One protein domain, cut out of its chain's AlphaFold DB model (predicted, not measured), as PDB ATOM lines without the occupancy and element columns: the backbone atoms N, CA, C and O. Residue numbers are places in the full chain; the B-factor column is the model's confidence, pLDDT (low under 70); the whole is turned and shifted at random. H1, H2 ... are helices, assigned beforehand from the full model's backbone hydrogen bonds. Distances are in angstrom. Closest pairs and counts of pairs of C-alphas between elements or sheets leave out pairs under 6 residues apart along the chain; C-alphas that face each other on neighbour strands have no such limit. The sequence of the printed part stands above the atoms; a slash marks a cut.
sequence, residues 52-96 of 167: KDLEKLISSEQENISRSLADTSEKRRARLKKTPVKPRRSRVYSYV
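AT A GLANCE: This is residues 52 to 96 of the 167 residues of an uncharacterized protein of Vibrio superstes NBRC 103154 (UniProt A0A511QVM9). A long helix, H1, forms one side of an open frame; after a tight turn the short helix H2 makes the corner at its far end, and residues 81 to 96, with no named element, run back as a long tail past the beginning of H1. The middle between H1 and the tail is empty. The 45 printed residues, with two named helices, H1 then H2, and no named strand, are all helix by class. The whole is only just loose, close to extended, with a radius of gyration of the C-alphas of 13.7 A and spans of 42 by 23 by 13 A.

HOW THE PARTS SIT: H1, residues 54 to 70, and H2, residues 73 to 80, are close but not clearly touching; their closest C-alphas, those of Ser 68 and Arg 76, are 7.0 A apart. They run opposite ways at a steep tilt of 43 degrees. In H1 and H2 every O i to N i+4 pair is within hydrogen-bond range.

IN THESE COORDINATES: H1 begins at C-alpha 54 (15.972, -43.679, 2.716) and measures 24.7 A. H2 measures 10.6 A and ends at C-alpha 80 (3.400, -39.500, 23.779).

THE WHOLE: The C-alphas farthest apart, of Glu 74 and Val 96, are 42.1 A apart. The printed part has no cut. Residue 52 alone is under pLDDT 70.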
ATOM      1  N   LYS A  52      21.404 -46.450   6.504       56.62
ATOM      2  CA  LYS A  52      19.960 -46.302   6.531       56.62
ATOM      3  C   LYS A  52      19.527 -45.870   5.140       56.62
ATOM      4  O   LYS A  52      19.705 -44.721   4.748       56.62
ATOM      5  N   ASP A  53      19.024 -46.846   4.407       71.31
ATOM      6  CA  ASP A  53      18.338 -46.668   3.140       71.31
ATOM      7  C   ASP A  53      17.106 -45.770   3.344       71.31
ATOM      8  O   ASP A  53      16.272 -46.035   4.220       71.31
ATOM      9  N   LEU A  54      17.034 -44.673   2.585       77.44
ATOM     10  CA  LEU A  54      15.972 -43.679   2.716       77.44
ATOM     11  C   LEU A  54      14.604 -44.291   2.393       77.44
ATOM     12  O   LEU A  54      13.630 -43.986   3.077       77.44
ATOM     13  N   GLU A  55      14.541 -45.209   1.428       79.94
ATOM     14  CA  GLU A  55      13.299 -45.891   1.057       79.94
ATOM     15  C   GLU A  55      12.782 -46.757   2.209       79.94
ATOM     16  O   GLU A  55      11.601 -46.709   2.561       79.94
ATOM     17  N   LYS A  56      13.683 -47.482   2.885       82.12
ATOM     18  CA  LYS A  56      13.331 -48.284   4.066       82.12
ATOM     19  C   LYS A  56      12.868 -47.418   5.232       82.12
ATOM     20  O   LYS A  56      11.949 -47.807   5.947       82.12
ATOM     21  N   LEU A  57      13.484 -46.251   5.429       84.62
ATOM     22  CA  LEU A  57      13.044 -45.301   6.453       84.62
ATOM     23  C   LEU A  57      11.615 -44.825   6.183       84.62
ATOM     24  O   LEU A  57      10.782 -44.926   7.082       84.62
ATOM     25  N   ILE A  58      11.329 -44.393   4.952       87.56
ATOM     26  CA  ILE A  58       9.996 -43.936   4.533       87.56
ATOM     27  C   ILE A  58       8.961 -45.055   4.705       87.56
ATOM     28  O   ILE A  58       7.919 -44.844   5.321       87.56
ATOM     29  N   SER A  59       9.263 -46.265   4.230       88.62
ATOM     30  CA  SER A  59       8.368 -47.418   4.361       88.62
ATOM     31  C   SER A  59       8.083 -47.763   5.829       88.62
ATOM     32  O   SER A  59       6.928 -47.945   6.219       88.62
ATOM     33  N   SER A  60       9.113 -47.766   6.682       90.12
ATOM     34  CA  SER A  60       8.937 -48.022   8.115       90.12
ATOM     35  C   SER A  60       8.109 -46.938   8.814       90.12
ATOM     36  O   SER A  60       7.346 -47.226   9.735       90.12
ATOM     37  N   GLU A  61       8.238 -45.681   8.387       91.31
ATOM     38  CA  GLU A  61       7.439 -44.575   8.905       91.31
ATOM     39  C   GLU A  61       5.967 -44.733   8.517       91.31
ATOM     40  O   GLU A  61       5.103 -44.661   9.390       91.31
ATOM     41  N   GLN A  62       5.679 -45.037   7.250       94.25
ATOM     42  CA  GLN A  62       4.320 -45.295   6.764       94.25
ATOM     43  C   GLN A  62       3.645 -46.444   7.523       94.25
ATOM     44  O   GLN A  62       2.489 -46.323   7.929       94.25
ATOM     45  N   GLU A  63       4.374 -47.531   7.787       95.12
ATOM     46  CA  GLU A  63       3.864 -48.653   8.578       95.12
ATOM     47  C   GLU A  63       3.582 -48.253  10.039       95.12
ATOM     48  O   GLU A  63       2.574 -48.636  10.634       95.12
ATOM     49  N   ASN A  64       4.442 -47.433  10.643       93.44
ATOM     50  CA  ASN A  64       4.205 -46.935  11.996       93.44
ATOM     51  C   ASN A  64       3.009 -45.974  12.057       93.44
ATOM     52  O   ASN A  64       2.255 -45.996  13.034       93.44
ATOM     53  N   ILE A  65       2.808 -45.157  11.019       94.88
ATOM     54  CA  ILE A  65       1.642 -44.280  10.890       94.88
ATOM     55  C   ILE A  65       0.366 -45.113  10.764       94.88
ATOM     56  O   ILE A  65      -0.579 -44.858  11.507       94.88
ATOM     57  N   SER A  66       0.337 -46.130   9.898       95.88
ATOM     58  CA  SER A  66      -0.852 -46.972   9.705       95.88
ATOM     59  C   SER A  66      -1.248 -47.704  10.993       95.88
ATOM     60  O   SER A  66      -2.410 -47.653  11.400       95.88
ATOM     61  N   ARG A  67      -0.275 -48.270  11.721       94.81
ATOM     62  CA  ARG A  67      -0.498 -48.850  13.058       94.81
ATOM     63  C   ARG A  67      -1.028 -47.817  14.054       94.81
ATOM     64  O   ARG A  67      -1.926 -48.110  14.837       94.81
ATOM     65  N   SER A  68      -0.484 -46.602  14.035       95.38
ATOM     66  CA  SER A  68      -0.921 -45.520  14.922       95.38
ATOM     67  C   SER A  68      -2.347 -45.053  14.612       95.38
ATOM     68  O   SER A  68      -3.091 -44.736  15.542       95.38
ATOM     69  N   LEU A  69      -2.747 -45.033  13.337       95.69
ATOM     70  CA  LEU A  69      -4.105 -44.691  12.901       95.69
ATOM     71  C   LEU A  69      -5.134 -45.736  13.345       95.69
ATOM     72  O   LEU A  69      -6.215 -45.353  13.785       95.69
ATOM     73  N   ALA A  70      -4.780 -47.023  13.300       96.31
ATOM     74  CA  ALA A  70      -5.636 -48.121  13.760       96.31
ATOM     75  C   ALA A  70      -5.830 -48.165  15.293       96.31
ATOM     76  O   ALA A  70      -6.707 -48.863  15.797       96.31
ATOM     77  N   ASP A  71      -5.009 -47.434  16.049       95.75
ATOM     78  CA  ASP A  71      -5.065 -47.387  17.509       95.75
ATOM     79  C   ASP A  71      -6.106 -46.387  18.049       95.75
ATOM     80  O   ASP A  71      -6.603 -45.501  17.349       95.75
ATOM     81  N   THR A  72      -6.387 -46.460  19.355       96.50
ATOM     82  CA  THR A  72      -7.234 -45.465  20.034       96.50
ATOM     83  C   THR A  72      -6.452 -44.213  20.444       96.50
ATOM     84  O   THR A  72      -5.221 -44.210  20.577       96.50
ATOM     85  N   SER A  73      -7.183 -43.122  20.684       96.00
ATOM     86  CA  SER A  73      -6.614 -41.843  21.129       96.00
ATOM     87  C   SER A  73      -5.875 -41.977  22.464       96.00
ATOM     88  O   SER A  73      -4.783 -41.432  22.635       96.00
ATOM     89  N   GLU A  74      -6.419 -42.759  23.396       95.94
ATOM     90  CA  GLU A  74      -5.867 -42.983  24.734       95.94
ATOM     91  C   GLU A  74      -4.513 -43.693  24.651       95.94
ATOM     92  O   GLU A  74      -3.536 -43.249  25.263       95.94
ATOM     93  N   LYS A  75      -4.423 -44.748  23.827       95.25
ATOM     94  CA  LYS A  75      -3.179 -45.497  23.598       95.25
ATOM     95  C   LYS A  75      -2.097 -44.612  22.979       95.25
ATOM     96  O   LYS A  75      -0.955 -44.628  23.445       95.25
ATOM     97  N   ARG A  76      -2.445 -43.787  21.982       95.69
ATOM     98  CA  ARG A  76      -1.512 -42.810  21.394       95.69
ATOM     99  C   ARG A  76      -1.014 -41.805  22.436       95.69
ATOM    100  O   ARG A  76       0.194 -41.617  22.568       95.69
ATOM    101  N   ARG A  77      -1.914 -41.208  23.227       94.88
ATOM    102  CA  ARG A  77      -1.562 -40.241  24.287       94.88
ATOM    103  C   ARG A  77      -0.649 -40.852  25.351       94.88
ATOM    104  O   ARG A  77       0.279 -40.188  25.808       94.88
ATOM    105  N   ALA A  78      -0.859 -42.117  25.714       95.06
ATOM    106  CA  ALA A  78       0.017 -42.825  26.644       95.06
ATOM    107  C   ALA A  78       1.451 -42.987  26.100       95.06
ATOM    108  O   ALA A  78       2.407 -42.818  26.858       95.06
ATOM    109  N   ARG A  79       1.623 -43.250  24.794       93.00
ATOM    110  CA  ARG A  79       2.951 -43.305  24.149       93.00
ATOM    111  C   ARG A  79       3.629 -41.935  24.096       93.00
ATOM    112  O   ARG A  79       4.825 -41.842  24.372       93.00
ATOM    113  N   LEU A  80       2.872 -40.870  23.819       92.25
ATOM    114  CA  LEU A  80       3.400 -39.500  23.779       92.25
ATOM    115  C   LEU A  80       4.019 -39.076  25.118       92.25
ATOM    116  O   LEU A  80       5.095 -38.489  25.122       92.25
ATOM    117  N   LYS A  81       3.422 -39.465  26.255       93.50
ATOM    118  CA  LYS A  81       3.988 -39.195  27.595       93.50
ATOM    119  C   LYS A  81       5.374 -39.816  27.819       93.50
ATOM    120  O   LYS A  81       6.128 -39.323  28.647       93.50
ATOM    121  N   LYS A  82       5.703 -40.899  27.105       90.94
ATOM    122  CA  LYS A  82       6.993 -41.608  27.191       90.94
ATOM    123  C   LYS A  82       7.980 -41.187  26.097       90.94
ATOM    124  O   LYS A  82       9.083 -41.724  26.028       90.94
ATOM    125  N   THR A  83       7.579 -40.283  25.204       87.75
ATOM    126  CA  THR A  83       8.388 -39.895  24.046       87.75
ATOM    127  C   THR A  83       9.420 -38.843  24.458       87.75
ATOM    128  O   THR A  83       9.075 -37.904  25.178       87.75
ATOM    129  N   PRO A  84      10.687 -38.964  24.025       87.25
ATOM    130  CA  PRO A  84      11.689 -37.945  24.299       87.25
ATOM    131  C   PRO A  84      11.282 -36.602  23.680       87.25
ATOM    132  O   PRO A  84      10.837 -36.545  22.538       87.25
ATOM    133  N   VAL A  85      11.502 -35.512  24.421       87.12
ATOM    134  CA  VAL A  85      11.179 -34.140  23.978       87.12
ATOM    135  C   VAL A  85      11.982 -33.737  22.736       87.12
ATOM    136  O   VAL A  85      11.513 -32.960  21.909       87.12
ATOM    137  N   LYS A  86      13.203 -34.268  22.586       88.31
ATOM    138  CA  LYS A  86      14.062 -34.008  21.426       88.31
ATOM    139  C   LYS A  86      13.980 -35.170  20.427       88.31
ATOM    140  O   LYS A  86      14.214 -36.315  20.828       88.31
ATOM    141  N   PRO A  87      13.717 -34.899  19.136       86.50
ATOM    142  CA  PRO A  87      13.671 -35.941  18.121       86.50
ATOM    143  C   PRO A  87      15.058 -36.553  17.902       86.50
ATOM    144  O   PRO A  87      16.087 -35.872  17.964       86.50
ATOM    145  N   ARG A  88      15.083 -37.854  17.609       85.81
ATOM    146  CA  ARG A  88      16.310 -38.548  17.206       85.81
ATOM    147  C   ARG A  88      16.672 -38.139  15.781       85.81
ATOM    148  O   ARG A  88      15.814 -38.116  14.906       85.81
ATOM    149  N   ARG A  89      17.952 -37.858  15.537       80.50
ATOM    150  CA  ARG A  89      18.476 -37.582  14.193       80.50
ATOM    151  C   ARG A  89      19.058 -38.862  13.602       80.50
ATOM    152  O   ARG A  89      19.784 -39.571  14.292       80.50
ATOM    153  N   SER A  90      18.763 -39.134  12.335       79.69
ATOM    154  CA  SER A  90      19.429 -40.186  11.557       79.69
ATOM    155  C   SER A  90      20.260 -39.530  10.460       79.69
ATOM    156  O   SER A  90      19.786 -38.596   9.817       79.69
ATOM    157  N   ARG A  91      21.497 -39.993  10.259       75.38
ATOM    158  CA  ARG A  91      22.295 -39.605   9.090       75.38
ATOM    159  C   ARG A  91      21.841 -40.449   7.902       75.38
ATOM    160  O   ARG A  91      21.716 -41.663   8.040       75.38
ATOM    161  N   VAL A  92      21.596 -39.794   6.775       72.81
ATOM    162  CA  VAL A  92      21.270 -40.424   5.491       72.81
ATOM    163  C   VAL A  92      22.252 -39.912   4.447       72.81
ATOM    164  O   VAL A  92      22.678 -38.758   4.518       72.81
ATOM    165  N   TYR A  93      22.617 -40.773   3.505       70.31
ATOM    166  CA  TYR A  93      23.402 -40.399   2.334       70.31
ATOM    167  C   TYR A  93      22.486 -40.435   1.118       70.31
ATOM    168  O   TYR A  93      21.728 -41.386   0.937       70.31
ATOM    169  N   SER A  94      22.555 -39.396   0.297       70.62
ATOM    170  CA  SER A  94      21.765 -39.268  -0.922       70.62
ATOM    171  C   SER A  94      22.616 -38.626  -2.002       70.62
ATOM    172  O   SER A  94      23.340 -37.669  -1.723       70.62
ATOM    173  N   TYR A  95      22.489 -39.118  -3.228       73.38
ATOM    174  CA  TYR A  95      23.070 -38.463  -4.389       73.38
ATOM    175  C   TYR A  95      22.162 -37.321  -4.836       73.38
ATOM    176  O   TYR A  95      20.940 -37.464  -4.878       73.38
ATOM    177  N   VAL A  96      22.769 -36.189  -5.177       75.25
ATOM    178  CA  VAL A  96      22.090 -35.046  -5.787       75.25
ATOM    179  C   VAL A  96      22.726 -34.771  -7.140       75.25
ATOM    180  O   VAL A  96      23.931 -34.943  -7.308       75.25
TER     181      VAL A  96